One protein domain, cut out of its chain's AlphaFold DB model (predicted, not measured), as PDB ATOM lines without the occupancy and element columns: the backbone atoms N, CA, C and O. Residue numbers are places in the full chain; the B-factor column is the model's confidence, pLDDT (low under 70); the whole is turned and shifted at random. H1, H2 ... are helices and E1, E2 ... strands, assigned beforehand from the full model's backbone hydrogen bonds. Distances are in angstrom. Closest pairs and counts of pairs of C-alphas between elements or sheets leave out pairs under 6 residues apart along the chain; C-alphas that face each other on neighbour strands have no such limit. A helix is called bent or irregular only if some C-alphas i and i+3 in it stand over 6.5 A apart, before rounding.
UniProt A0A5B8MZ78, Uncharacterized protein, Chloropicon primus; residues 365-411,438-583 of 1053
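This is residues 365 to 411 and 438 to 583 of the 1053 residues of an uncharacterized protein of Chloropicon primus (UniProt A0A5B8MZ78). A strongly twisted sheet of six strands runs through the middle, with H1, H8 and the small hairpin E9 E10 gathered at one end and a loose group of short helices, H4 to H7, at the other. The two-stranded ribbon E2 E3 begins near E8 and runs outward to the cut. The printed part has 193 residues, with eight named helices and ten named strands that follow along the chain in the order H1 H2 E1 E2 E3 H3 E4 E5 H4 H5 H6 H7 E6 E7 E8 H8 E9 E10. The mixed large sheet has the order E5 E4 E1 E6 E7 E8; the class is mixed, helices and strands, with 96 residues, under half, in named elements. The whole is compact, with a radius of gyration of the C-alphas of 16.3 A and spans of 49 by 45 by 38 A.

Start at H1, residues 365 to 373, which touches H2, residues 381 to 386, about perpendicular at 88 degrees; the closest C-alphas, of Val 371 and Lys 382, are 5.0 A apart. Next find E1, residues 394 to 397, then E2, residues 405 to 409, antiparallel to E3, residues 439 to 443, with N 440 and O 408 at 2.8 A. H3, residues 451 to 454, only grazes the large sheet, as does H2. E4, residues 457 to 462, is antiparallel to E1 (N 396 to O 457, 2.8 A) and forms a hairpin with E5, residues 466 to 471 (N 458 to O 470, 2.9 A). H4, residues 484 to 489, is close to but not clearly touching H5, residues 491 to 496, which is irregular, with C-alphas 492 and 495 7.5 A apart. H6, residues 500 to 504, and H7, residues 511 to 516, are apart and not on the large sheet. E6, residues 539 to 544, is parallel to E1 (N 397 to O 541, 2.8 A). It opens a meander, each strand the antiparallel neighbour of the one before, with E7, residues 547 to 554 (N 551 to O 540, 2.8 A), and E8, residues 559 to 562 (N 552 to O 561, 2.9 A). H8, residues 563 to 566, touches H1, with the C-alphas of Val 366 and Ala 564 closest at 6.2 A; both are on the same face. E9, residues 567 to 569, and E10, residues 577 to 579, form a hairpin (N 578 to O 568, 3.0 A). Every O i to N i+4 pair is within hydrogen-bond range in H1, H2, H4, H6 and H7; H5 has 0 of 2, and 1 of 3 O i to N i+3 pairs, while H3 and H8 are too short for an i+4 pair.

Find C-alpha 365 at (-57.364, 33.356, 29.896); H1 runs 12.2 A from there. E7 starts at C-alpha 547, (-57.756, 27.859, 21.391), and spans 22.6 A. E10 ends at C-alpha 579, (-45.197, 37.971, 35.184).

The C-alphas farthest apart, of Ala 485 and Gly 573, are 49.8 A apart. Residues 412 to 437 are not printed, and C-alphas 411 and 438 are 7.6 A apart across the cut. The links E5 to H4 and H7 to E6 are long. Mean pLDDT of the printed part is 88.6; residues 570 to 575 are among those under 70.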
ATOM      1  N   GLY A 365     -56.766  32.712  28.720       92.00
ATOM      2  CA  GLY A 365     -57.364  33.356  29.896       92.00
ATOM      3  C   GLY A 365     -56.318  33.942  30.851       92.00
ATOM      4  O   GLY A 365     -56.432  35.097  31.246       92.00
ATOM      5  N   VAL A 366     -55.247  33.190  31.134       93.12
ATOM      6  CA  VAL A 366     -54.132  33.633  31.993       93.12
ATOM      7  C   VAL A 366     -53.319  34.741  31.321       93.12
ATOM      8  O   VAL A 366     -52.891  35.687  31.978       93.12
ATOM      9  N   PHE A 367     -53.117  34.661  30.001       93.69
ATOM     10  CA  PHE A 367     -52.442  35.727  29.260       93.69
ATOM     11  C   PHE A 367     -53.273  37.019  29.234       93.69
ATOM     12  O   PHE A 367     -52.733  38.097  29.457       93.69
ATOM     13  N   ARG A 368     -54.592  36.915  29.035       92.06
ATOM     14  CA  ARG A 368     -55.539  38.038  29.035       92.06
ATOM     15  C   ARG A 368     -55.630  38.694  30.419       92.06
ATOM     16  O   ARG A 368     -55.527  39.911  30.510       92.06
ATOM     17  N   GLU A 369     -55.711  37.901  31.491       91.50
ATOM     18  CA  GLU A 369     -55.636  38.381  32.883       91.50
ATOM     19  C   GLU A 369     -54.320  39.140  33.143       91.50
ATOM     20  O   GLU A 369     -54.334  40.226  33.722       91.50
ATOM     21  N   ALA A 370     -53.182  38.638  32.649       91.62
ATOM     22  CA  ALA A 370     -51.889  39.309  32.788       91.62
ATOM     23  C   ALA A 370     -51.772  40.593  31.940       91.62
ATOM     24  O   ALA A 370     -51.149  41.560  32.373       91.62
ATOM     25  N   VAL A 371     -52.380  40.644  30.751       91.25
ATOM     26  CA  VAL A 371     -52.412  41.851  29.903       91.25
ATOM     27  C   VAL A 371     -53.156  43.004  30.588       91.25
ATOM     28  O   VAL A 371     -52.689  44.144  30.511       91.25
ATOM     29  N   GLU A 372     -54.258  42.714  31.286       89.50
ATOM     30  CA  GLU A 372     -55.093  43.718  31.969       89.50
ATOM     31  C   GLU A 372     -54.650  44.035  33.414       89.50
ATOM     32  O   GLU A 372     -55.034  45.080  33.933       89.50
ATOM     33  N   THR A 373     -53.851  43.181  34.076       88.06
ATOM     34  CA  THR A 373     -53.411  43.400  35.477       88.06
ATOM     35  C   THR A 373     -51.916  43.689  35.645       88.06
ATOM     36  O   THR A 373     -51.534  44.510  36.480       88.06
ATOM     37  N   THR A 374     -51.031  43.053  34.870       86.75
ATOM     38  CA  THR A 374     -49.586  43.158  35.103       86.75
ATOM     39  C   THR A 374     -49.039  44.511  34.647       86.75
ATOM     40  O   THR A 374     -49.229  44.929  33.504       86.75
ATOM     41  N   LYS A 375     -48.256  45.174  35.508       82.62
ATOM     42  CA  LYS A 375     -47.513  46.397  35.162       82.62
ATOM     43  C   LYS A 375     -46.079  46.064  34.735       82.62
ATOM     44  O   LYS A 375     -45.303  45.509  35.510       82.62
ATOM     45  N   ALA A 376     -45.714  46.426  33.508       71.12
ATOM     46  CA  ALA A 376     -44.374  46.311  32.944       71.12
ATOM     47  C   ALA A 376     -43.729  47.704  32.863       71.12
ATOM     48  O   ALA A 376     -44.218  48.573  32.149       71.12
ATOM     49  N   SER A 377     -42.625  47.921  33.589       66.19
ATOM     50  CA  SER A 377     -41.944  49.230  33.672       66.19
ATOM     51  C   SER A 377     -42.905  50.381  34.023       66.19
ATOM     52  O   SER A 377     -43.025  51.330  33.263       66.19
ATOM     53  N   SER A 378     -43.628  50.229  35.145       75.94
ATOM     54  CA  SER A 378     -44.725  51.084  35.666       75.94
ATOM     55  C   SER A 378     -45.962  51.292  34.774       75.94
ATOM     56  O   SER A 378     -47.016  51.645  35.300       75.94
ATOM     57  N   VAL A 379     -45.892  50.984  33.478       85.56
ATOM     58  CA  VAL A 379     -47.009  51.022  32.518       85.56
ATOM     59  C   VAL A 379     -47.769  49.684  32.514       85.56
ATOM     60  O   VAL A 379     -47.195  48.639  32.810       85.56
ATOM     61  N   LEU A 380     -49.068  49.670  32.194       88.50
ATOM     62  CA  LEU A 380     -49.838  48.420  32.084       88.50
ATOM     63  C   LEU A 380     -49.376  47.588  30.873       88.50
ATOM     64  O   LEU A 380     -49.085  48.151  29.816       88.50
ATOM     65  N   LEU A 381     -49.336  46.255  30.986       89.25
ATOM     66  CA  LEU A 381     -48.835  45.375  29.922       89.25
ATOM     67  C   LEU A 381     -49.596  45.560  28.597       89.25
ATOM     68  O   LEU A 381     -48.966  45.575  27.541       89.25
ATOM     69  N   LYS A 382     -50.912  45.792  28.638       91.00
ATOM     70  CA  LYS A 382     -51.728  46.184  27.475       91.00
ATOM     71  C   LYS A 382     -51.214  47.438  26.766       91.00
ATOM     72  O   LYS A 382     -50.935  47.398  25.570       91.00
ATOM     73  N   THR A 383     -51.041  48.532  27.505       90.69
ATOM     74  CA  THR A 383     -50.531  49.811  26.984       90.69
ATOM     75  C   THR A 383     -49.103  49.668  26.459       90.69
ATOM     76  O   THR A 383     -48.777  50.211  25.410       90.69
ATOM     77  N   TYR A 384     -48.266  48.873  27.135       91.00
ATOM     78  CA  TYR A 384     -46.929  48.535  26.652       91.00
ATOM     79  C   TYR A 384     -46.977  47.768  25.319       91.00
ATOM     80  O   TYR A 384     -46.268  48.136  24.393       91.00
ATOM     81  N   LEU A 385     -47.827  46.743  25.179       91.25
ATOM     82  CA  LEU A 385     -47.954  45.949  23.945       91.25
ATOM     83  C   LEU A 385     -48.533  46.740  22.759       91.25
ATOM     84  O   LEU A 385     -48.302  46.358  21.614       91.25
ATOM     85  N   LEU A 386     -49.255  47.831  23.023       91.06
ATOM     86  CA  LEU A 386     -49.762  48.759  22.007       91.06
ATOM     87  C   LEU A 386     -48.784  49.904  21.683       91.06
ATOM     88  O   LEU A 386     -48.933  50.543  20.646       91.06
ATOM     89  N   SER A 387     -47.772  50.153  22.521       89.31
ATOM     90  CA  SER A 387     -46.760  51.191  22.281       89.31
ATOM     91  C   SER A 387     -45.788  50.804  21.164       89.31
ATOM     92  O   SER A 387     -45.401  49.641  21.025       89.31
ATOM     93  N   ASP A 388     -45.321  51.783  20.393       86.06
ATOM     94  CA  ASP A 388     -44.222  51.604  19.437       86.06
ATOM     95  C   ASP A 388     -42.900  51.234  20.130       86.06
ATOM     96  O   ASP A 388     -42.143  50.406  19.619       86.06
ATOM     97  N   GLU A 389     -42.664  51.762  21.336       84.38
ATOM     98  CA  GLU A 389     -41.442  51.570  22.141       84.38
ATOM     99  C   GLU A 389     -41.292  50.150  22.730       84.38
ATOM    100  O   GLU A 389     -40.310  49.836  23.418       84.38
ATOM    101  N   ARG A 390     -42.269  49.268  22.482       87.81
ATOM    102  CA  ARG A 390     -42.240  47.871  22.921       87.81
ATOM    103  C   ARG A 390     -41.054  47.132  22.281       87.81
ATOM    104  O   ARG A 390     -40.899  47.102  21.066       87.81
ATOM    105  N   ALA A 391     -40.239  46.468  23.096       84.75
ATOM    106  CA  ALA A 391     -39.030  45.746  22.673       84.75
ATOM    107  C   ALA A 391     -39.288  44.255  22.364       84.75
ATOM    108  O   ALA A 391     -38.509  43.372  22.751       84.75
ATOM    109  N   GLY A 392     -40.433  43.974  21.747       88.62
ATOM    110  CA  GLY A 392     -40.902  42.630  21.434       88.62
ATOM    111  C   GLY A 392     -42.372  42.625  21.028       88.62
ATOM    112  O   GLY A 392     -43.196  43.301  21.638       88.62
ATOM    113  N   ASP A 393     -42.680  41.836  20.005       92.75
ATOM    114  CA  ASP A 393     -44.015  41.673  19.424       92.75
ATOM    115  C   ASP A 393     -44.611  40.305  19.784       92.75
ATOM    116  O   ASP A 393     -43.872  39.341  20.011       92.75
ATOM    117  N   ILE A 394     -45.943  40.194  19.803       96.44
ATOM    118  CA  ILE A 394     -46.612  38.887  19.839       96.44
ATOM    119  C   ILE A 394     -46.669  38.373  18.401       96.44
ATOM    120  O   ILE A 394     -47.330  38.965  17.549       96.44
ATOM    121  N   LEU A 395     -45.956  37.282  18.131       97.31
ATOM    122  CA  LEU A 395     -45.913  36.641  16.823       97.31
ATOM    123  C   LEU A 395     -46.962  35.531  16.781       97.31
ATOM    124  O   LEU A 395     -46.800  34.506  17.446       97.31
ATOM    125  N   PHE A 396     -48.037  35.751  16.032       97.62
ATOM    126  CA  PHE A 396     -49.118  34.792  15.853       97.62
ATOM    127  C   PHE A 396     -48.819  33.816  14.717       97.62
ATOM    128  O   PHE A 396     -48.606  34.229  13.578       97.62
ATOM    129  N   PHE A 397     -48.852  32.525  15.029       97.12
ATOM    130  CA  PHE A 397     -48.732  31.432  14.074       97.12
ATOM    131  C   PHE A 397     -50.073  30.687  14.015       97.12
ATOM    132  O   PHE A 397     -50.439  30.055  15.012       97.12
ATOM    133  N   PRO A 398     -50.799  30.758  12.884       95.06
ATOM    134  CA  PRO A 398     -52.003  29.963  12.673       95.06
ATOM    135  C   PRO A 398     -51.680  28.465  12.564       95.06
ATOM    136  O   PRO A 398     -50.520  28.071  12.388       95.06
ATOM    137  N   GLN A 399     -52.702  27.620  12.707       92.62
ATOM    138  CA  GLN A 399     -52.542  26.176  12.914       92.62
ATOM    139  C   GLN A 399     -51.875  25.458  11.721       92.62
ATOM    140  O   GLN A 399     -51.214  24.434  11.910       92.62
ATOM    141  N   ASP A 400     -51.992  26.009  10.510       92.62
ATOM    142  CA  ASP A 400     -51.335  25.543   9.282       92.62
ATOM    143  C   ASP A 400     -49.815  25.800   9.260       92.62
ATOM    144  O   ASP A 400     -49.073  25.090   8.582       92.62
ATOM    145  N   ARG A 401     -49.337  26.813   9.997       93.56
ATOM    146  CA  ARG A 401     -47.963  27.347   9.915       93.56
ATOM    147  C   ARG A 401     -47.285  27.471  11.281       93.56
ATOM    148  O   ARG A 401     -46.492  28.382  11.525       93.56
ATOM    149  N   LEU A 402     -47.561  26.522  12.173       94.50
ATOM    150  CA  LEU A 402     -46.908  26.420  13.478       94.50
ATOM    151  C   LEU A 402     -45.398  26.124  13.357       94.50
ATOM    152  O   LEU A 402     -45.007  25.257  12.573       94.50
ATOM    153  N   PRO A 403     -44.531  26.749  14.183       95.19
ATOM    154  CA  PRO A 403     -43.127  26.363  14.283       95.19
ATOM    155  C   PRO A 403     -42.969  24.894  14.692       95.19
ATOM    156  O   PRO A 403     -43.740  24.370  15.499       95.19
ATOM    157  N   TRP A 404     -41.935  24.229  14.178       92.44
ATOM    158  CA  TRP A 404     -41.714  22.807  14.451       92.44
ATOM    159  C   TRP A 404     -41.166  22.582  15.872       92.44
ATOM    160  O   TRP A 404     -39.973  22.783  16.115       92.44
ATOM    161  N   PHE A 405     -41.992  22.124  16.818       91.88
ATOM    162  CA  PHE A 405     -41.562  21.733  18.167       91.88
ATOM    163  C   PHE A 405     -41.413  20.214  18.314       91.88
ATOM    164  O   PHE A 405     -42.212  19.421  17.813       91.88
ATOM    165  N   GLU A 406     -40.392  19.799  19.065       88.50
ATOM    166  CA  GLU A 406     -40.042  18.390  19.267       88.50
ATOM    167  C   GLU A 406     -39.629  18.117  20.724       88.50
ATOM    168  O   GLU A 406     -38.949  18.935  21.351       88.50
ATOM    169  N   LYS A 407     -40.071  16.975  21.279       84.81
ATOM    170  CA  LYS A 407     -39.722  16.489  22.630       84.81
ATOM    171  C   LYS A 407     -38.362  15.764  22.577       84.81
ATOM    172  O   LYS A 407     -38.309  14.546  22.430       84.81
ATOM    173  N   GLU A 408     -37.257  16.493  22.714       78.62
ATOM    174  CA  GLU A 408     -35.905  15.910  22.719       78.62
ATOM    175  C   GLU A 408     -35.579  15.269  24.082       78.62
ATOM    176  O   GLU A 408     -35.772  15.886  25.131       78.62
ATOM    177  N   LYS A 409     -35.063  14.032  24.098       74.62
ATOM    178  CA  LYS A 409     -34.518  13.403  25.317       74.62
ATOM    179  C   LYS A 409     -33.110  13.950  25.566       74.62
ATOM    180  O   LYS A 409     -32.173  13.544  24.882       74.62
ATOM    181  N   ILE A 410     -32.936  14.815  26.568       64.94
ATOM    182  CA  ILE A 410     -31.597  15.252  26.984       64.94
ATOM    183  C   ILE A 410     -30.883  14.055  27.616       64.94
ATOM    184  O   ILE A 410     -31.215  13.631  28.728       64.94
ATOM    185  N   ARG A 411     -29.887  13.516  26.903       53.53
ATOM    186  CA  ARG A 411     -28.892  12.607  27.482       53.53
ATOM    187  C   ARG A 411     -28.183  13.352  28.616       53.53
ATOM    188  O   ARG A 411     -27.729  14.475  28.416       53.53
ATOM    189  N   ARG A 438     -34.687  13.355  31.196       61.19
ATOM    190  CA  ARG A 438     -35.261  14.703  31.087       61.19
ATOM    191  C   ARG A 438     -35.580  15.020  29.627       61.19
ATOM    192  O   ARG A 438     -34.705  15.424  28.866       61.19
ATOM    193  N   THR A 439     -36.841  14.868  29.245       67.81
ATOM    194  CA  THR A 439     -37.360  15.386  27.978       67.81
ATOM    195  C   THR A 439     -37.492  16.903  28.030       67.81
ATOM    196  O   THR A 439     -37.948  17.462  29.029       67.81
ATOM    197  N   VAL A 440     -37.136  17.575  26.940       77.06
ATOM    198  CA  VAL A 440     -37.314  19.014  26.754       77.06
ATOM    199  C   VAL A 440     -37.961  19.270  25.402       77.06
ATOM    200  O   VAL A 440     -37.402  18.950  24.358       77.06
ATOM    201  N   THR A 441     -39.132  19.904  25.426       83.50
ATOM    202  CA  THR A 441     -39.732  20.490  24.227       83.50
ATOM    203  C   THR A 441     -38.959  21.750  23.836       83.50
ATOM    204  O   THR A 441     -38.822  22.667  24.659       83.50
ATOM    205  N   ARG A 442     -38.471  21.793  22.591       89.12
ATOM    206  CA  ARG A 442     -37.786  22.937  21.963       89.12
ATOM    207  C   ARG A 442     -38.193  23.077  20.496       89.12
ATOM    208  O   ARG A 442     -38.760  22.137  19.941       89.12
ATOM    209  N   VAL A 443     -37.871  24.211  19.863       91.31
ATOM    210  CA  VAL A 443     -37.897  24.294  18.393       91.31
ATOM    211  C   VAL A 443     -36.872  23.291  17.854       91.31
ATOM    212  O   VAL A 443     -35.721  23.261  18.308       91.31
ATOM    213  N   SER A 444     -37.326  22.431  16.947       88.81
ATOM    214  CA  SER A 444     -36.549  21.343  16.367       88.81
ATOM    215  C   SER A 444     -35.447  21.870  15.448       88.81
ATOM    216  O   SER A 444     -35.494  22.989  14.936       88.81
ATOM    217  N   ASP A 445     -34.465  21.015  15.197       87.00
ATOM    218  CA  ASP A 445     -33.474  21.217  14.145       87.00
ATOM    219  C   ASP A 445     -34.045  20.901  12.746       87.00
ATOM    220  O   ASP A 445     -33.430  21.263  11.747       87.00
ATOM    221  N   LYS A 446     -35.244  20.301  12.675       89.50
ATOM    222  CA  LYS A 446     -36.067  20.160  11.458       89.50
ATOM    223  C   LYS A 446     -36.672  21.494  10.992       89.50
ATOM    224  O   LYS A 446     -37.061  21.619   9.838       89.50
ATOM    225  N   GLN A 447     -36.719  22.508  11.863       92.12
ATOM    226  CA  GLN A 447     -37.048  23.886  11.486       92.12
ATOM    227  C   GLN A 447     -35.841  24.505  10.762       92.12
ATOM    228  O   GLN A 447     -35.003  25.167  11.384       92.12
ATOM    229  N   GLU A 448     -35.730  24.231   9.459       92.88
ATOM    230  CA  GLU A 448     -34.550  24.565   8.654       92.88
ATOM    231  C   GLU A 448     -34.305  26.069   8.544       92.88
ATOM    232  O   GLU A 448     -33.194  26.543   8.778       92.88
ATOM    233  N   GLN A 449     -35.360  26.815   8.223       95.88
ATOM    234  CA  GLN A 449     -35.358  28.270   8.079       95.88
ATOM    235  C   GLN A 449     -35.867  28.957   9.351       95.88
ATOM    236  O   GLN A 449     -36.601  28.363  10.146       95.88
ATOM    237  N   CYS A 450     -35.469  30.221   9.535       96.25
ATOM    238  CA  CYS A 450     -35.981  31.121  10.575       96.25
ATOM    239  C   CYS A 450     -37.511  31.022  10.702       96.25
ATOM    240  O   CYS A 450     -38.188  31.025   9.685       96.25
ATOM    241  N   ILE A 451     -38.082  31.023  11.912       96.44
ATOM    242  CA  ILE A 451     -39.549  30.975  12.093       96.44
ATOM    243  C   ILE A 451     -40.292  32.151  11.430       96.44
ATOM    244  O   ILE A 451     -41.470  32.030  11.117       96.44
ATOM    245  N   CYS A 452     -39.609  33.257  11.122       96.00
ATOM    246  CA  CYS A 452     -40.153  34.347  10.305       96.00
ATOM    247  C   CYS A 452     -40.382  33.964   8.824       96.00
ATOM    248  O   CYS A 452     -41.042  34.715   8.107       96.00
ATOM    249  N   SER A 453     -39.881  32.815   8.349       95.94
ATOM    250  CA  SER A 453     -40.199  32.267   7.019       95.94
ATOM    251  C   SER A 453     -41.666  31.845   6.909       95.94
ATOM    252  O   SER A 453     -42.276  32.003   5.854       95.94
ATOM    253  N   LEU A 454     -42.259  31.405   8.026       95.44
ATOM    254  CA  LEU A 454     -43.646  30.936   8.143       95.44
ATOM    255  C   LEU A 454     -44.685  32.069   8.002       95.44
ATOM    256  O   LEU A 454     -45.887  31.806   8.006       95.44
ATOM    257  N   ARG A 455     -44.228  33.326   7.883       94.44
ATOM    258  CA  ARG A 455     -45.044  34.554   7.838       94.44
ATOM    259  C   ARG A 455     -46.096  34.607   8.968       94.44
ATOM    260  O   ARG A 455     -47.293  34.588   8.673       94.44
ATOM    261  N   PRO A 456     -45.672  34.658  10.250       96.00
ATOM    262  CA  PRO A 456     -46.597  34.945  11.346       96.00
ATOM    263  C   PRO A 456     -47.303  36.294  11.138       96.00
ATOM    264  O   PRO A 456     -46.796  37.144  10.411       96.00
ATOM    265  N   SER A 457     -48.428  36.524  11.810       96.25
ATOM    266  CA  SER A 457     -49.017  37.868  11.942       96.25
ATOM    267  C   SER A 457     -48.485  38.558  13.200       96.25
ATOM    268  O   SER A 457     -48.121  37.889  14.171       96.25
ATOM    269  N   LEU A 458     -48.469  39.892  13.226       95.44
ATOM    270  CA  LEU A 458     -48.304  40.639  14.476       95.44
ATOM    271  C   LEU A 458     -49.658  40.700  15.190       95.44
ATOM    272  O   LEU A 458     -50.671  41.008  14.565       95.44
ATOM    273  N   MET A 459     -49.684  40.385  16.482       95.50
ATOM    274  CA  MET A 459     -50.909  40.269  17.277       95.50
ATOM    275  C   MET A 459     -50.932  41.304  18.406       95.50
ATOM    276  O   MET A 459     -49.958  41.457  19.145       95.50
ATOM    277  N   PHE A 460     -52.062  41.994  18.560       94.06
ATOM    278  CA  PHE A 460     -52.243  43.088  19.517       94.06
ATOM    279  C   PHE A 460     -53.533  42.901  20.336       94.06
ATOM    280  O   PHE A 460     -54.528  42.426  19.784       94.06
ATOM    281  N   PRO A 461     -53.561  43.279  21.627       92.19
ATOM    282  CA  PRO A 461     -54.785  43.245  22.433       92.19
ATOM    283  C   PRO A 461     -55.779  44.320  21.967       92.19
ATOM    284  O   PRO A 461     -55.405  45.486  21.855       92.19
ATOM    285  N   GLU A 462     -57.042  43.953  21.730       85.25
ATOM    286  CA  GLU A 462     -58.058  44.864  21.184       85.25
ATOM    287  C   GLU A 462     -59.352  44.893  22.015       85.25
ATOM    288  O   GLU A 462     -59.955  43.867  22.345       85.25
ATOM    289  N   GLY A 463     -59.790  46.106  22.369       71.81
ATOM    290  CA  GLY A 463     -60.936  46.316  23.252       71.81
ATOM    291  C   GLY A 463     -60.758  45.611  24.601       71.81
ATOM    292  O   GLY A 463     -59.692  45.677  25.211       71.81
ATOM    293  N   THR A 464     -61.805  44.940  25.080       62.12
ATOM    294  CA  THR A 464     -61.797  44.111  26.305       62.12
ATOM    295  C   THR A 464     -61.901  42.609  26.021       62.12
ATOM    296  O   THR A 464     -61.880  41.799  26.950       62.12
ATOM    297  N   LYS A 465     -62.064  42.212  24.748       63.53
ATOM    298  CA  LYS A 465     -62.357  40.817  24.372       63.53
ATOM    299  C   LYS A 465     -61.654  40.288  23.115       63.53
ATOM    300  O   LYS A 465     -61.685  39.069  22.933       63.53
ATOM    301  N   GLY A 466     -61.069  41.148  22.279       84.50
ATOM    302  CA  GLY A 466     -60.572  40.801  20.946       84.50
ATOM    303  C   GLY A 466     -59.049  40.820  20.804       84.50
ATOM    304  O   GLY A 466     -58.312  41.236  21.702       84.50
ATOM    305  N   TRP A 467     -58.596  40.388  19.628       92.94
ATOM    306  CA  TRP A 467     -57.204  40.438  19.198       92.94
ATOM    307  C   TRP A 467     -57.142  41.002  17.779       92.94
ATOM    308  O   TRP A 467     -57.786  40.466  16.876       92.94
ATOM    309  N   ARG A 468     -56.341  42.049  17.583       93.69
ATOM    310  CA  ARG A 468     -56.094  42.658  16.274       93.69
ATOM    311  C   ARG A 468     -54.884  41.985  15.639       93.69
ATOM    312  O   ARG A 468     -53.834  41.894  16.280       93.69
ATOM    313  N   PHE A 469     -55.011  41.546  14.391       94.25
ATOM    314  CA  PHE A 469     -53.938  40.875  13.656       94.25
ATOM    315  C   PHE A 469     -53.494  41.717  12.457       94.25
ATOM    316  O   PHE A 469     -54.289  42.004  11.566       94.25
ATOM    317  N   GLU A 470     -52.214  42.080  12.407       93.88
ATOM    318  CA  GLU A 470     -51.597  42.728  11.246       93.88
ATOM    319  C   GLU A 470     -50.764  41.709  10.461       93.88
ATOM    320  O   GLU A 470     -49.911  41.015  11.023       93.88
ATOM    321  N   GLN A 471     -50.996  41.609   9.150       92.75
ATOM    322  CA  GLN A 471     -50.212  40.723   8.291       92.75
ATOM    323  C   GLN A 471     -48.805  41.283   8.042       92.75
ATOM    324  O   GLN A 471     -48.619  42.473   7.787       92.75
ATOM    325  N   MET A 472     -47.816  40.387   8.057       90.31
ATOM    326  CA  MET A 472     -46.409  40.703   7.811       90.31
ATOM    327  C   MET A 472     -46.158  41.255   6.404       90.31
ATOM    328  O   MET A 472     -46.243  40.518   5.413       90.31
ATOM    329  N   ARG A 473     -45.764  42.531   6.337       89.38
ATOM    330  CA  ARG A 473     -45.288  43.205   5.120       89.38
ATOM    331  C   ARG A 473     -43.828  42.837   4.819       89.38
ATOM    332  O   ARG A 473     -43.117  42.296   5.666       89.38
ATOM    333  N   GLY A 474     -43.404  43.087   3.581       86.12
ATOM    334  CA  GLY A 474     -42.051  42.784   3.107       86.12
ATOM    335  C   GLY A 474     -41.819  41.309   2.729       86.12
ATOM    336  O   GLY A 474     -42.765  40.509   2.650       86.12
ATOM    337  N   PRO A 475     -40.563  40.926   2.438       87.56
ATOM    338  CA  PRO A 475     -40.202  39.564   2.058       87.56
ATOM    339  C   PRO A 475     -40.168  38.617   3.268       87.56
ATOM    340  O   PRO A 475     -39.731  38.980   4.358       87.56
ATOM    341  N   ALA A 476     -40.574  37.361   3.064       90.56
ATOM    342  CA  ALA A 476     -40.396  36.314   4.069       90.56
ATOM    343  C   ALA A 476     -38.901  36.018   4.290       90.56
ATOM    344  O   ALA A 476     -38.115  36.005   3.339       90.56
ATOM    345  N   CYS A 477     -38.507  35.746   5.535       94.62
ATOM    346  CA  CYS A 477     -37.116  35.427   5.858       94.62
ATOM    347  C   CYS A 477     -36.712  34.074   5.252       94.62
ATOM    348  O   CYS A 477     -37.332  33.061   5.555       94.62
ATOM    349  N   LYS A 478     -35.650  34.046   4.437       94.44
ATOM    350  CA  LYS A 478     -35.127  32.818   3.802       94.44
ATOM    351  C   LYS A 478     -33.896  32.231   4.515       94.44
ATOM    352  O   LYS A 478     -33.353  31.225   4.071       94.44
ATOM    353  N   THR A 479     -33.434  32.852   5.604       95.00
ATOM    354  CA  THR A 479     -32.175  32.495   6.276       95.00
ATOM    355  C   THR A 479     -32.256  31.116   6.941       95.00
ATOM    356  O   THR A 479     -33.073  30.890   7.841       95.00
ATOM    357  N   VAL A 480     -31.372  30.206   6.524       93.31
ATOM    358  CA  VAL A 480     -31.213  28.864   7.105       93.31
ATOM    359  C   VAL A 480     -30.553  28.962   8.488       93.31
ATOM    360  O   VAL A 480     -29.611  29.724   8.692       93.31
ATOM    361  N   ARG A 481     -31.056  28.188   9.453       91.75
ATOM    362  CA  ARG A 481     -30.659  28.203  10.876       91.75
ATOM    363  C   ARG A 481     -30.331  26.826  11.464       91.75
ATOM    364  O   ARG A 481     -29.842  26.759  12.590       91.75
ATOM    365  N   ASN A 482     -30.611  25.731  10.753       89.19
ATOM    366  CA  ASN A 482     -30.363  24.375  11.259       89.19
ATOM    367  C   ASN A 482     -28.918  23.873  11.062       89.19
ATOM    368  O   ASN A 482     -28.551  22.853  11.653       89.19
ATOM    369  N   THR A 483     -28.086  24.576  10.289       91.25
ATOM    370  CA  THR A 483     -26.686  24.192  10.059       91.25
ATOM    371  C   THR A 483     -25.845  24.296  11.335       91.25
ATOM    372  O   THR A 483     -26.127  25.085  12.239       91.25
ATOM    373  N   THR A 484     -24.769  23.511  11.418       89.06
ATOM    374  CA  THR A 484     -23.848  23.535  12.569       89.06
ATOM    375  C   THR A 484     -23.176  24.901  12.754       89.06
ATOM    376  O   THR A 484     -22.931  25.294  13.891       89.06
ATOM    377  N   ALA A 485     -22.922  25.640  11.667       89.50
ATOM    378  CA  ALA A 485     -22.396  27.006  11.721       89.50
ATOM    379  C   ALA A 485     -23.415  27.974  12.350       89.50
ATOM    380  O   ALA A 485     -23.150  28.524  13.417       89.50
ATOM    381  N   ALA A 486     -24.629  28.062  11.792       88.56
ATOM    382  CA  ALA A 486     -25.676  28.938  12.319       88.56
ATOM    383  C   ALA A 486     -26.040  28.604  13.780       88.56
ATOM    384  O   ALA A 486     -26.259  29.499  14.592       88.56
ATOM    385  N   LYS A 487     -26.040  27.317  14.162       89.75
ATOM    386  CA  LYS A 487     -26.243  26.877  15.556       89.75
ATOM    387  C   LYS A 487     -25.116  27.278  16.513       89.75
ATOM    388  O   LYS A 487     -25.403  27.436  17.698       89.75
ATOM    389  N   LYS A 488     -23.868  27.400  16.037       91.06
ATOM    390  CA  LYS A 488     -22.749  27.945  16.827       91.06
ATOM    391  C   LYS A 488     -22.929  29.449  17.015       91.06
ATOM    392  O   LYS A 488     -22.963  29.897  18.152       91.06
ATOM    393  N   GLU A 489     -23.133  30.190  15.927       91.25
ATOM    394  CA  GLU A 489     -23.315  31.652  15.952       91.25
ATOM    395  C   GLU A 489     -24.533  32.106  16.767       91.25
ATOM    396  O   GLU A 489     -24.513  33.166  17.382       91.25
ATOM    397  N   LEU A 490     -25.597  31.299  16.800       90.56
ATOM    398  CA  LEU A 490     -26.775  31.565  17.623       90.56
ATOM    399  C   LEU A 490     -26.562  31.279  19.119       90.56
ATOM    400  O   LEU A 490     -27.427  31.654  19.908       90.56
ATOM    401  N   GLU A 491     -25.489  30.595  19.526       90.12
ATOM    402  CA  GLU A 491     -25.160  30.222  20.913       90.12
ATOM    403  C   GLU A 491     -26.380  29.807  21.782       90.12
ATOM    404  O   GLU A 491     -26.957  28.726  21.639       90.12
ATOM    405  N   ASN A 492     -26.779  30.695  22.702       89.88
ATOM    406  CA  ASN A 492     -27.853  30.576  23.679       89.88
ATOM    407  C   ASN A 492     -29.245  30.882  23.088       89.88
ATOM    408  O   ASN A 492     -30.261  30.652  23.739       89.88
ATOM    409  N   TYR A 493     -29.315  31.390  21.859       92.75
ATOM    410  CA  TYR A 493     -30.541  31.690  21.115       92.75
ATOM    411  C   TYR A 493     -30.889  30.615  20.074       92.75
ATOM    412  O   TYR A 493     -31.955  30.690  19.461       92.75
ATOM    413  N   LYS A 494     -30.066  29.571  19.896       91.88
ATOM    414  CA  LYS A 494     -30.276  28.509  18.886       91.88
ATOM    415  C   LYS A 494     -31.661  27.845  18.927       91.88
ATOM    416  O   LYS A 494     -32.198  27.492  17.877       91.88
ATOM    417  N   TYR A 495     -32.279  27.734  20.107       92.12
ATOM    418  CA  TYR A 495     -33.611  27.137  20.295       92.12
ATOM    419  C   TYR A 495     -34.780  28.141  20.237       92.12
ATOM    420  O   TYR A 495     -35.923  27.741  20.452       92.12
ATOM    421  N   THR A 496     -34.527  29.423  19.937       93.62
ATOM    422  CA  THR A 496     -35.594  30.427  19.735       93.62
ATOM    423  C   THR A 496     -36.408  30.173  18.467       93.62
ATOM    424  O   THR A 496     -37.581  30.522  18.426       93.62
ATOM    425  N   GLY A 497     -35.800  29.571  17.440       94.69
ATOM    426  CA  GLY A 497     -36.380  29.453  16.100       94.69
ATOM    427  C   GLY A 497     -35.978  30.580  15.142       94.69
ATOM    428  O   GLY A 497     -36.142  30.424  13.937       94.69
ATOM    429  N   PHE A 498     -35.393  31.678  15.622       96.25
ATOM    430  CA  PHE A 498     -34.906  32.760  14.760       96.25
ATOM    431  C   PHE A 498     -33.574  32.406  14.062       96.25
ATOM    432  O   PHE A 498     -32.877  31.462  14.459       96.25
ATOM    433  N   CYS A 499     -33.226  33.160  13.012       95.62
ATOM    434  CA  CYS A 499     -31.858  33.286  12.490       95.62
ATOM    435  C   CYS A 499     -31.111  34.428  13.200       95.62
ATOM    436  O   CYS A 499     -31.721  35.206  13.932       95.62
ATOM    437  N   LYS A 500     -29.799  34.549  12.962       94.69
ATOM    438  CA  LYS A 500     -28.927  35.550  13.599       94.69
ATOM    439  C   LYS A 500     -29.449  36.982  13.443       94.69
ATOM    440  O   LYS A 500     -29.556  37.694  14.433       94.69
ATOM    441  N   ASP A 501     -29.890  37.359  12.246       94.75
ATOM    442  CA  ASP A 501     -30.400  38.705  11.935       94.75
ATOM    443  C   ASP A 501     -31.622  39.070  12.794       94.75
ATOM    444  O   ASP A 501     -31.671  40.131  13.417       94.75
ATOM    445  N   HIS A 502     -32.568  38.133  12.919       95.44
ATOM    446  CA  HIS A 502     -33.749  38.262  13.779       95.44
ATOM    447  C   HIS A 502     -33.439  38.045  15.272       95.44
ATOM    448  O   HIS A 502     -34.289  38.326  16.112       95.44
ATOM    449  N   VAL A 503     -32.241  37.578  15.641       95.19
ATOM    450  CA  VAL A 503     -31.770  37.564  17.036       95.19
ATOM    451  C   VAL A 503     -31.101  38.886  17.403       95.19
ATOM    452  O   VAL A 503     -31.372  39.399  18.485       95.19
ATOM    453  N   GLU A 504     -30.261  39.443  16.533       92.50
ATOM    454  CA  GLU A 504     -29.477  40.661  16.789       92.50
ATOM    455  C   GLU A 504     -30.246  41.962  16.501       92.50
ATOM    456  O   GLU A 504     -29.960  42.976  17.128       92.50
ATOM    457  N   GLY A 505     -31.234  41.945  15.601       93.06
ATOM    458  CA  GLY A 505     -31.900  43.163  15.116       93.06
ATOM    459  C   GLY A 505     -31.236  43.762  13.878       93.06
ATOM    460  O   GLY A 505     -31.082  44.976  13.778       93.06
ATOM    461  N   LYS A 506     -30.830  42.901  12.941       93.25
ATOM    462  CA  LYS A 506     -30.172  43.252  11.673       93.25
ATOM    463  C   LYS A 506     -30.999  42.771  10.481       93.25
ATOM    464  O   LYS A 506     -31.900  41.945  10.641       93.25
ATOM    465  N   GLY A 507     -30.694  43.281   9.285       92.56
ATOM    466  CA  GLY A 507     -31.386  42.914   8.044       92.56
ATOM    467  C   GLY A 507     -32.906  43.030   8.187       92.56
ATOM    468  O   GLY A 507     -33.407  44.037   8.680       92.56
ATOM    469  N   LEU A 508     -33.632  41.962   7.849       92.50
ATOM    470  CA  LEU A 508     -35.098  41.908   7.958       92.50
ATOM    471  C   LEU A 508     -35.643  42.083   9.390       92.50
ATOM    472  O   LEU A 508     -36.794  42.477   9.543       92.50
ATOM    473  N   GLY A 509     -34.825  41.823  10.417       92.69
ATOM    474  CA  GLY A 509     -35.155  42.076  11.822       92.69
ATOM    475  C   GLY A 509     -34.754  43.469  12.326       92.69
ATOM    476  O   GLY A 509     -34.853  43.735  13.525       92.69
ATOM    477  N   SER A 510     -34.236  44.341  11.458       93.62
ATOM    478  CA  SER A 510     -33.763  45.673  11.843       93.62
ATOM    479  C   SER A 510     -34.901  46.649  12.137       93.62
ATOM    480  O   SER A 510     -36.025  46.508  11.650       93.62
ATOM    481  N   ARG A 511     -34.582  47.693  12.911       92.00
ATOM    482  CA  ARG A 511     -35.485  48.827  13.122       92.00
ATOM    483  C   ARG A 511     -35.827  49.543  11.816       92.00
ATOM    484  O   ARG A 511     -36.993  49.843  11.596       92.00
ATOM    485  N   GLN A 512     -34.838  49.746  10.947       92.56
ATOM    486  CA  GLN A 512     -35.033  50.352   9.632       92.56
ATOM    487  C   GLN A 512     -36.084  49.579   8.825       92.56
ATOM    488  O   GLN A 512     -37.101  50.150   8.449       92.56
ATOM    489  N   THR A 513     -35.921  48.262   8.660       93.00
ATOM    490  CA  THR A 513     -36.888  47.443   7.910       93.00
ATOM    491  C   THR A 513     -38.266  47.383   8.579       93.00
ATOM    492  O   THR A 513     -39.270  47.202   7.890       93.00
ATOM    493  N   TRP A 514     -38.355  47.568   9.898       92.50
ATOM    494  CA  TRP A 514     -39.631  47.732  10.601       92.50
ATOM    495  C   TRP A 514     -40.320  49.063  10.279       92.50
ATOM    496  O   TRP A 514     -41.508  49.065   9.957       92.50
ATOM    497  N   GLU A 515     -39.587  50.176  10.297       92.56
ATOM    498  CA  GLU A 515     -40.115  51.507   9.974       92.56
ATOM    499  C   GLU A 515     -40.481  51.615   8.476       92.56
ATOM    500  O   GLU A 515     -41.596  52.026   8.153       92.56
ATOM    501  N   GLU A 516     -39.629  51.116   7.571       94.31
ATOM    502  CA  GLU A 516     -39.868  51.025   6.116       94.31
ATOM    503  C   GLU A 516     -41.129  50.222   5.759       94.31
ATOM    504  O   GLU A 516     -41.892  50.605   4.875       94.31
ATOM    505  N   ASN A 517     -41.392  49.116   6.465       92.50
ATOM    506  CA  ASN A 517     -42.588  48.294   6.251       92.50
ATOM    507  C   ASN A 517     -43.824  48.827   7.001       92.50
ATOM    508  O   ASN A 517     -44.794  48.092   7.206       92.50
ATOM    509  N   GLY A 518     -43.817  50.099   7.417       91.19
ATOM    510  CA  GLY A 518     -44.947  50.741   8.086       91.19
ATOM    511  C   GLY A 518     -45.297  50.088   9.422       91.19
ATOM    512  O   GLY A 518     -46.473  49.977   9.746       91.19
ATOM    513  N   LYS A 519     -44.281  49.622  10.164       90.31
ATOM    514  CA  LYS A 519     -44.364  48.921  11.460       90.31
ATOM    515  C   LYS A 519     -44.957  47.503  11.426       90.31
ATOM    516  O   LYS A 519     -45.003  46.836  12.461       90.31
ATOM    517  N   CYS A 520     -45.300  46.986  10.246       90.38
ATOM    518  CA  CYS A 520     -45.818  45.627  10.051       90.38
ATOM    519  C   CYS A 520     -44.714  44.588   9.733       90.38
ATOM    520  O   CYS A 520     -44.900  43.752   8.845       90.38
ATOM    521  N   SER A 521     -43.559  44.641  10.417       92.44
ATOM    522  CA  SER A 521     -42.486  43.625  10.316       92.44
ATOM    523  C   SER A 521     -42.114  43.000  11.680       92.44
ATOM    524  O   SER A 521     -42.467  43.536  12.730       92.44
ATOM    525  N   VAL A 522     -41.387  41.871  11.692       92.38
ATOM    526  CA  VAL A 522     -40.849  41.273  12.930       92.38
ATOM    527  C   VAL A 522     -39.519  41.928  13.279       92.38
ATOM    528  O   VAL A 522     -38.518  41.701  12.605       92.38
ATOM    529  N   ARG A 523     -39.482  42.674  14.384       92.12
ATOM    530  CA  ARG A 523     -38.241  43.227  14.945       92.12
ATOM    531  C   ARG A 523     -37.327  42.156  15.545       92.12
ATOM    532  O   ARG A 523     -37.738  41.035  15.827       92.12
ATOM    533  N   GLY A 524     -36.065  42.521  15.755       93.69
ATOM    534  CA  GLY A 524     -35.057  41.644  16.336       93.69
ATOM    535  C   GLY A 524     -35.295  41.314  17.807       93.69
ATOM    536  O   GLY A 524     -35.556  42.183  18.636       93.69
ATOM    537  N   PHE A 525     -35.070  40.054  18.165       94.19
ATOM    538  CA  PHE A 525     -35.283  39.518  19.506       94.19
ATOM    539  C   PHE A 525     -34.420  40.177  20.601       94.19
ATOM    540  O   PHE A 525     -34.794  40.143  21.779       94.19
ATOM    541  N   ASN A 526     -33.280  40.776  20.229       91.62
ATOM    542  CA  ASN A 526     -32.429  41.624  21.075       91.62
ATOM    543  C   ASN A 526     -32.303  43.080  20.584       91.62
ATOM    544  O   ASN A 526     -31.432  43.791  21.083       91.62
ATOM    545  N   LEU A 527     -33.151  43.532  19.652       88.94
ATOM    546  CA  LEU A 527     -33.102  44.898  19.124       88.94
ATOM    547  C   LEU A 527     -33.170  45.921  20.274       88.94
ATOM    548  O   LEU A 527     -34.060  45.846  21.122       88.94
ATOM    549  N   GLU A 528     -32.203  46.842  20.309       83.94
ATOM    550  CA  GLU A 528     -32.082  47.911  21.317       83.94
ATOM    551  C   GLU A 528     -32.085  47.418  22.784       83.94
ATOM    552  O   GLU A 528     -32.581  48.106  23.683       83.94
ATOM    553  N   ARG A 529     -31.551  46.215  23.060       83.06
ATOM    554  CA  ARG A 529     -31.514  45.636  24.416       83.06
ATOM    555  C   ARG A 529     -30.162  45.745  25.109       83.06
ATOM    556  O   ARG A 529     -29.234  44.993  24.823       83.06
ATOM    557  N   ASN A 530     -30.128  46.569  26.151       79.44
ATOM    558  CA  ASN A 530     -29.005  46.645  27.081       79.44
ATOM    559  C   ASN A 530     -28.990  45.467  28.072       79.44
ATOM    560  O   ASN A 530     -30.011  44.824  28.352       79.44
ATOM    561  N   VAL A 531     -27.823  45.214  28.670       67.06
ATOM    562  CA  VAL A 531     -27.701  44.299  29.814       67.06
ATOM    563  C   VAL A 531     -28.594  44.817  30.953       67.06
ATOM    564  O   VAL A 531     -28.539  45.991  31.300       67.06
ATOM    565  N   ASN A 532     -29.403  43.925  31.535       69.62
ATOM    566  CA  ASN A 532     -30.463  44.201  32.524       69.62
ATOM    567  C   ASN A 532     -31.792  44.789  31.995       69.62
ATOM    568  O   ASN A 532     -32.661  45.089  32.816       69.62
ATOM    569  N   ASP A 533     -32.016  44.894  30.678       76.81
ATOM    570  CA  ASP A 533     -33.321  45.321  30.144       76.81
ATOM    571  C   ASP A 533     -34.465  44.371  30.569       76.81
ATOM    572  O   ASP A 533     -34.496  43.189  30.208       76.81
ATOM    573  N   ARG A 534     -35.423  44.914  31.335       77.19
ATOM    574  CA  ARG A 534     -36.593  44.204  31.879       77.19
ATOM    575  C   ARG A 534     -37.792  44.159  30.925       77.19
ATOM    576  O   ARG A 534     -38.737  43.424  31.209       77.19
ATOM    577  N   ARG A 535     -37.780  44.913  29.817       84.06
ATOM    578  CA  ARG A 535     -38.878  44.957  28.833       84.06
ATOM    579  C   ARG A 535     -39.211  43.560  28.306       84.06
ATOM    580  O   ARG A 535     -38.308  42.758  28.056       84.06
ATOM    581  N   MET A 536     -40.486  43.274  28.051       85.44
ATOM    582  CA  MET A 536     -40.929  41.986  27.497       85.44
ATOM    583  C   MET A 536     -40.353  41.749  26.094       85.44
ATOM    584  O   MET A 536     -40.390  42.643  25.251       85.44
ATOM    585  N   ARG A 537     -39.774  40.558  25.882       90.75
ATOM    586  CA  ARG A 537     -39.295  40.050  24.579       90.75
ATOM    587  C   ARG A 537     -40.474  39.506  23.770       90.75
ATOM    588  O   ARG A 537     -41.569  39.392  24.316       90.75
ATOM    589  N   HIS A 538     -40.235  39.122  22.513       94.56
ATOM    590  CA  HIS A 538     -41.270  38.484  21.696       94.56
ATOM    591  C   HIS A 538     -41.928  37.316  22.427       94.56
ATOM    592  O   HIS A 538     -41.258  36.494  23.066       94.56
ATOM    593  N   LEU A 539     -43.244  37.253  22.280       96.25
ATOM    594  CA  LEU A 539     -44.063  36.109  22.640       96.25
ATOM    595  C   LEU A 539     -44.437  35.390  21.348       96.25
ATOM    596  O   LEU A 539     -44.588  36.033  20.311       96.25
ATOM    597  N   LEU A 540     -44.611  34.074  21.403       97.50
ATOM    598  CA  LEU A 540     -45.279  33.354  20.319       97.50
ATOM    599  C   LEU A 540     -46.721  33.113  20.758       97.50
ATOM    600  O   LEU A 540     -46.934  32.645  21.874       97.50
ATOM    601  N   CYS A 541     -47.691  33.409  19.905       97.44
ATOM    602  CA  CYS A 541     -49.046  32.896  20.037       97.44
ATOM    603  C   CYS A 541     -49.212  31.786  19.001       97.44
ATOM    604  O   CYS A 541     -48.986  32.016  17.815       97.44
ATOM    605  N   LEU A 542     -49.538  30.581  19.452       96.62
ATOM    606  CA  LEU A 542     -49.785  29.431  18.593       96.62
ATOM    607  C   LEU A 542     -51.284  29.140  18.589       96.62
ATOM    608  O   LEU A 542     -51.880  28.940  19.651       96.62
ATOM    609  N   GLU A 543     -51.883  29.105  17.408       94.88
ATOM    610  CA  GLU A 543     -53.245  28.616  17.235       94.88
ATOM    611  C   GLU A 543     -53.289  27.091  17.370       94.88
ATOM    612  O   GLU A 543     -52.445  26.366  16.841       94.88
ATOM    613  N   THR A 544     -54.289  26.592  18.087       91.31
ATOM    614  CA  THR A 544     -54.592  25.163  18.163       91.31
ATOM    615  C   THR A 544     -56.101  24.977  18.078       91.31
ATOM    616  O   THR A 544     -56.851  25.859  18.496       91.31
ATOM    617  N   GLY A 545     -56.564  23.792  17.672       87.31
ATOM    618  CA  GLY A 545     -57.992  23.446  17.647       87.31
ATOM    619  C   GLY A 545     -58.693  23.427  19.018       87.31
ATOM    620  O   GLY A 545     -59.841  23.007  19.104       87.31
ATOM    621  N   LYS A 546     -58.012  23.843  20.097       88.44
ATOM    622  CA  LYS A 546     -58.574  24.064  21.440       88.44
ATOM    623  C   LYS A 546     -58.546  25.542  21.879       88.44
ATOM    624  O   LYS A 546     -59.001  25.841  22.979       88.44
ATOM    625  N   GLY A 547     -57.992  26.447  21.066       91.81
ATOM    626  CA  GLY A 547     -57.756  27.859  21.391       91.81
ATOM    627  C   GLY A 547     -56.272  28.252  21.371       91.81
ATOM    628  O   GLY A 547     -55.405  27.476  20.959       91.81
ATOM    629  N   TYR A 548     -55.971  29.475  21.817       95.19
ATOM    630  CA  TYR A 548     -54.634  30.065  21.704       95.19
ATOM    631  C   TYR A 548     -53.668  29.665  22.833       95.19
ATOM    632  O   TYR A 548     -54.008  29.645  24.023       95.19
ATOM    633  N   VAL A 549     -52.419  29.399  22.447       96.31
ATOM    634  CA  VAL A 549     -51.306  29.059  23.340       96.31
ATOM    635  C   VAL A 549     -50.227  30.135  23.255       96.31
ATOM    636  O   VAL A 549     -49.471  30.214  22.287       96.31
ATOM    637  N   PHE A 550     -50.094  30.928  24.312       96.94
ATOM    638  CA  PHE A 550     -49.035  31.921  24.452       96.94
ATOM    639  C   PHE A 550     -47.772  31.286  25.042       96.94
ATOM    640  O   PHE A 550     -47.803  30.640  26.096       96.94
ATOM    641  N   LEU A 551     -46.635  31.491  24.378       96.94
ATOM    642  CA  LEU A 551     -45.311  31.030  24.785       96.94
ATOM    643  C   LEU A 551     -44.387  32.214  25.063       96.94
ATOM    644  O   LEU A 551     -44.281  33.151  24.273       96.94
ATOM    645  N   LYS A 552     -43.642  32.121  26.165       95.38
ATOM    646  CA  LYS A 552     -42.646  33.107  26.588       95.38
ATOM    647  C   LYS A 552     -41.268  32.457  26.691       95.38
ATOM    648  O   LYS A 552     -41.126  31.307  27.112       95.38
ATOM    649  N   TRP A 553     -40.237  33.186  26.275       93.81
ATOM    650  CA  TRP A 553     -38.854  32.715  26.331       93.81
ATOM    651  C   TRP A 553     -38.292  32.842  27.749       93.81
ATOM    652  O   TRP A 553     -38.334  33.918  28.349       93.81
ATOM    653  N   CYS A 554     -37.724  31.760  28.285       92.50
ATOM    654  CA  CYS A 554     -37.007  31.805  29.553       92.50
ATOM    655  C   CYS A 554     -35.509  32.029  29.322       92.50
ATOM    656  O   CYS A 554     -34.796  31.140  28.857       92.50
ATOM    657  N   THR A 555     -35.012  33.192  29.738       88.81
ATOM    658  CA  THR A 555     -33.600  33.599  29.617       88.81
ATOM    659  C   THR A 555     -32.614  32.791  30.472       88.81
ATOM    660  O   THR A 555     -31.419  32.929  30.257       88.81
ATOM    661  N   GLN A 556     -33.082  31.948  31.403       89.62
ATOM    662  CA  GLN A 556     -32.227  31.121  32.276       89.62
ATOM    663  C   GLN A 556     -32.052  29.674  31.784       89.62
ATOM    664  O   GLN A 556     -31.061  29.026  32.120       89.62
ATOM    665  N   CYS A 557     -33.015  29.139  31.024       90.75
ATOM    666  CA  CYS A 557     -32.923  27.794  30.439       90.75
ATOM    667  C   CYS A 557     -32.904  27.782  28.907       90.75
ATOM    668  O   CYS A 557     -32.761  26.708  28.333       90.75
ATOM    669  N   HIS A 558     -33.000  28.953  28.267       92.31
ATOM    670  CA  HIS A 558     -32.899  29.145  26.819       92.31
ATOM    671  C   HIS A 558     -33.909  28.300  26.031       92.31
ATOM    672  O   HIS A 558     -33.572  27.575  25.094       92.31
ATOM    673  N   LEU A 559     -35.170  28.375  26.466       92.50
ATOM    674  CA  LEU A 559     -36.293  27.618  25.922       92.50
ATOM    675  C   LEU A 559     -37.578  28.447  25.957       92.50
ATOM    676  O   LEU A 559     -37.829  29.187  26.913       92.50
ATOM    677  N   TRP A 560     -38.445  28.215  24.973       94.19
ATOM    678  CA  TRP A 560     -39.859  28.564  25.067       94.19
ATOM    679  C   TRP A 560     -40.549  27.715  26.143       94.19
ATOM    680  O   TRP A 560     -40.293  26.509  26.279       94.19
ATOM    681  N   LYS A 561     -41.420  28.358  26.923       94.50
ATOM    682  CA  LYS A 561     -42.313  27.723  27.897       94.50
ATOM    683  C   LYS A 561     -43.693  28.369  27.828       94.50
ATOM    684  O   LYS A 561     -43.816  29.523  27.425       94.50
ATOM    685  N   ASN A 562     -44.707  27.603  28.217       95.00
ATOM    686  CA  ASN A 562     -46.086  28.061  28.319       95.00
ATOM    687  C   ASN A 562     -46.168  29.306  29.224       95.00
ATOM    688  O   ASN A 562     -45.512  29.336  30.269       95.00
ATOM    689  N   PHE A 563     -46.919  30.335  28.819       95.25
ATOM    690  CA  PHE A 563     -46.960  31.632  29.506       95.25
ATOM    691  C   PHE A 563     -47.410  31.527  30.969       95.25
ATOM    692  O   PHE A 563     -46.784  32.142  31.831       95.25
ATOM    693  N   ALA A 564     -48.396  30.675  31.272       93.19
ATOM    694  CA  ALA A 564     -48.844  30.418  32.645       93.19
ATOM    695  C   ALA A 564     -47.717  29.862  33.546       93.19
ATOM    696  O   ALA A 564     -47.728  30.022  34.762       93.19
ATOM    697  N   GLY A 565     -46.670  29.279  32.951       92.25
ATOM    698  CA  GLY A 565     -45.438  28.889  33.635       92.25
ATOM    699  C   GLY A 565     -44.510  30.049  34.025       92.25
ATOM    700  O   GLY A 565     -43.380  29.777  34.433       92.25
ATOM    701  N   PHE A 566     -44.929  31.311  33.876       92.69
ATOM    702  CA  PHE A 566     -44.226  32.521  34.329       92.69
ATOM    703  C   PHE A 566     -45.079  33.415  35.245       92.69
ATOM    704  O   PHE A 566     -44.560  34.414  35.738       92.69
ATOM    705  N   THR A 567     -46.357  33.095  35.440       90.75
ATOM    706  CA  THR A 567     -47.289  33.865  36.271       90.75
ATOM    707  C   THR A 567     -47.475  33.199  37.625       90.75
ATOM    708  O   THR A 567     -47.914  32.052  37.680       90.75
ATOM    709  N   ASP A 568     -47.219  33.936  38.698       86.19
ATOM    710  CA  ASP A 568     -47.714  33.622  40.039       86.19
ATOM    711  C   ASP A 568     -48.607  34.815  40.494       86.19
ATOM    712  O   ASP A 568     -48.496  35.925  39.955       86.19
ATOM    713  N   ARG A 569     -49.554  34.598  41.421       81.38
ATOM    714  CA  ARG A 569     -50.372  35.677  42.029       81.38
ATOM    715  C   ARG A 569     -49.639  36.262  43.236       81.38
ATOM    716  O   ARG A 569     -48.927  35.525  43.913       81.38
ATOM    717  N   ASP A 570     -49.810  37.558  43.507       69.44
ATOM    718  CA  ASP A 570     -49.176  38.194  44.671       69.44
ATOM    719  C   ASP A 570     -49.702  37.570  45.978       69.44
ATOM    720  O   ASP A 570     -50.906  37.567  46.249       69.44
ATOM    721  N   GLU A 571     -48.783  37.046  46.795       62.88
ATOM    722  CA  GLU A 571     -49.056  36.357  48.062       62.88
ATOM    723  C   GLU A 571     -49.815  37.242  49.071       62.88
ATOM    724  O   GLU A 571     -50.440  36.730  49.997       62.88
ATOM    725  N   LYS A 572     -49.834  38.566  48.866       58.59
ATOM    726  CA  LYS A 572     -50.587  39.545  49.669       58.59
ATOM    727  C   LYS A 572     -52.096  39.603  49.370       58.59
ATOM    728  O   LYS A 572     -52.745  40.588  49.712       58.59
ATOM    729  N   GLY A 573     -52.662  38.590  48.712       55.38
ATOM    730  CA  GLY A 573     -54.088  38.546  48.361       55.38
ATOM    731  C   GLY A 573     -54.485  39.523  47.246       55.38
ATOM    732  O   GLY A 573     -55.663  39.852  47.101       55.38
ATOM    733  N   GLY A 574     -53.513  40.000  46.464       59.31
ATOM    734  CA  GLY A 574     -53.761  40.873  45.320       59.31
ATOM    735  C   GLY A 574     -54.512  40.145  44.201       59.31
ATOM    736  O   GLY A 574     -54.301  38.956  43.961       59.31
ATOM    737  N   LYS A 575     -55.372  40.873  43.478       66.25
ATOM    738  CA  LYS A 575     -56.028  40.361  42.259       66.25
ATOM    739  C   LYS A 575     -55.095  40.348  41.036       66.25
ATOM    740  O   LYS A 575     -55.458  39.771  40.017       66.25
ATOM    741  N   ASP A 576     -53.921  40.968  41.142       77.75
ATOM    742  CA  ASP A 576     -53.012  41.196  40.019       77.75
ATOM    743  C   ASP A 576     -52.074  39.996  39.782       77.75
ATOM    744  O   ASP A 576     -51.501  39.435  40.723       77.75
ATOM    745  N   LEU A 577     -51.862  39.627  38.513       85.75
ATOM    746  CA  LEU A 577     -50.844  38.641  38.136       85.75
ATOM    747  C   LEU A 577     -49.455  39.278  38.035       85.75
ATOM    748  O   LEU A 577     -49.272  40.330  37.412       85.75
ATOM    749  N   VAL A 578     -48.444  38.578  38.554       86.12
ATOM    750  CA  VAL A 578     -47.032  38.955  38.428       86.12
ATOM    751  C   VAL A 578     -46.363  38.076  37.369       86.12
ATOM    752  O   VAL A 578     -46.221  36.868  37.540       86.12
ATOM    753  N   VAL A 579     -45.917  38.680  36.260       88.81
ATOM    754  CA  VAL A 579     -45.197  37.971  35.184       88.81
ATOM    755  C   VAL A 579     -43.692  37.990  35.456       88.81
ATOM    756  O   VAL A 579     -43.005  38.989  35.236       88.81
ATOM    757  N   HIS A 580     -43.143  36.858  35.886       88.19
ATOM    758  CA  HIS A 580     -41.718  36.708  36.174       88.19
ATOM    759  C   HIS A 580     -40.856  36.608  34.903       88.19
ATOM    760  O   HIS A 580     -41.258  36.076  33.863       88.19
ATOM    761  N   THR A 581     -39.601  37.071  34.982       85.50
ATOM    762  CA  THR A 581     -38.615  36.963  33.888       85.50
ATOM    763  C   THR A 581     -38.306  35.504  33.540       85.50
ATOM    764  O   THR A 581     -38.258  35.137  32.364       85.50
ATOM    765  N   PHE A 582     -38.138  34.661  34.561       90.19
ATOM    766  CA  PHE A 582     -37.826  33.239  34.439       90.19
ATOM    767  C   PHE A 582     -39.081  32.382  34.629       90.19
ATOM    768  O   PHE A 582     -39.988  32.781  35.350       90.19
ATOM    769  N   CYS A 583     -39.130  31.194  34.018       91.75
ATOM    770  CA  CYS A 583     -40.242  30.275  34.256       91.75
ATOM    771  C   CYS A 583     -40.171  29.690  35.675       91.75
ATOM    772  O   CYS A 583     -39.079  29.581  36.241       91.75
TER     773      CYS A 583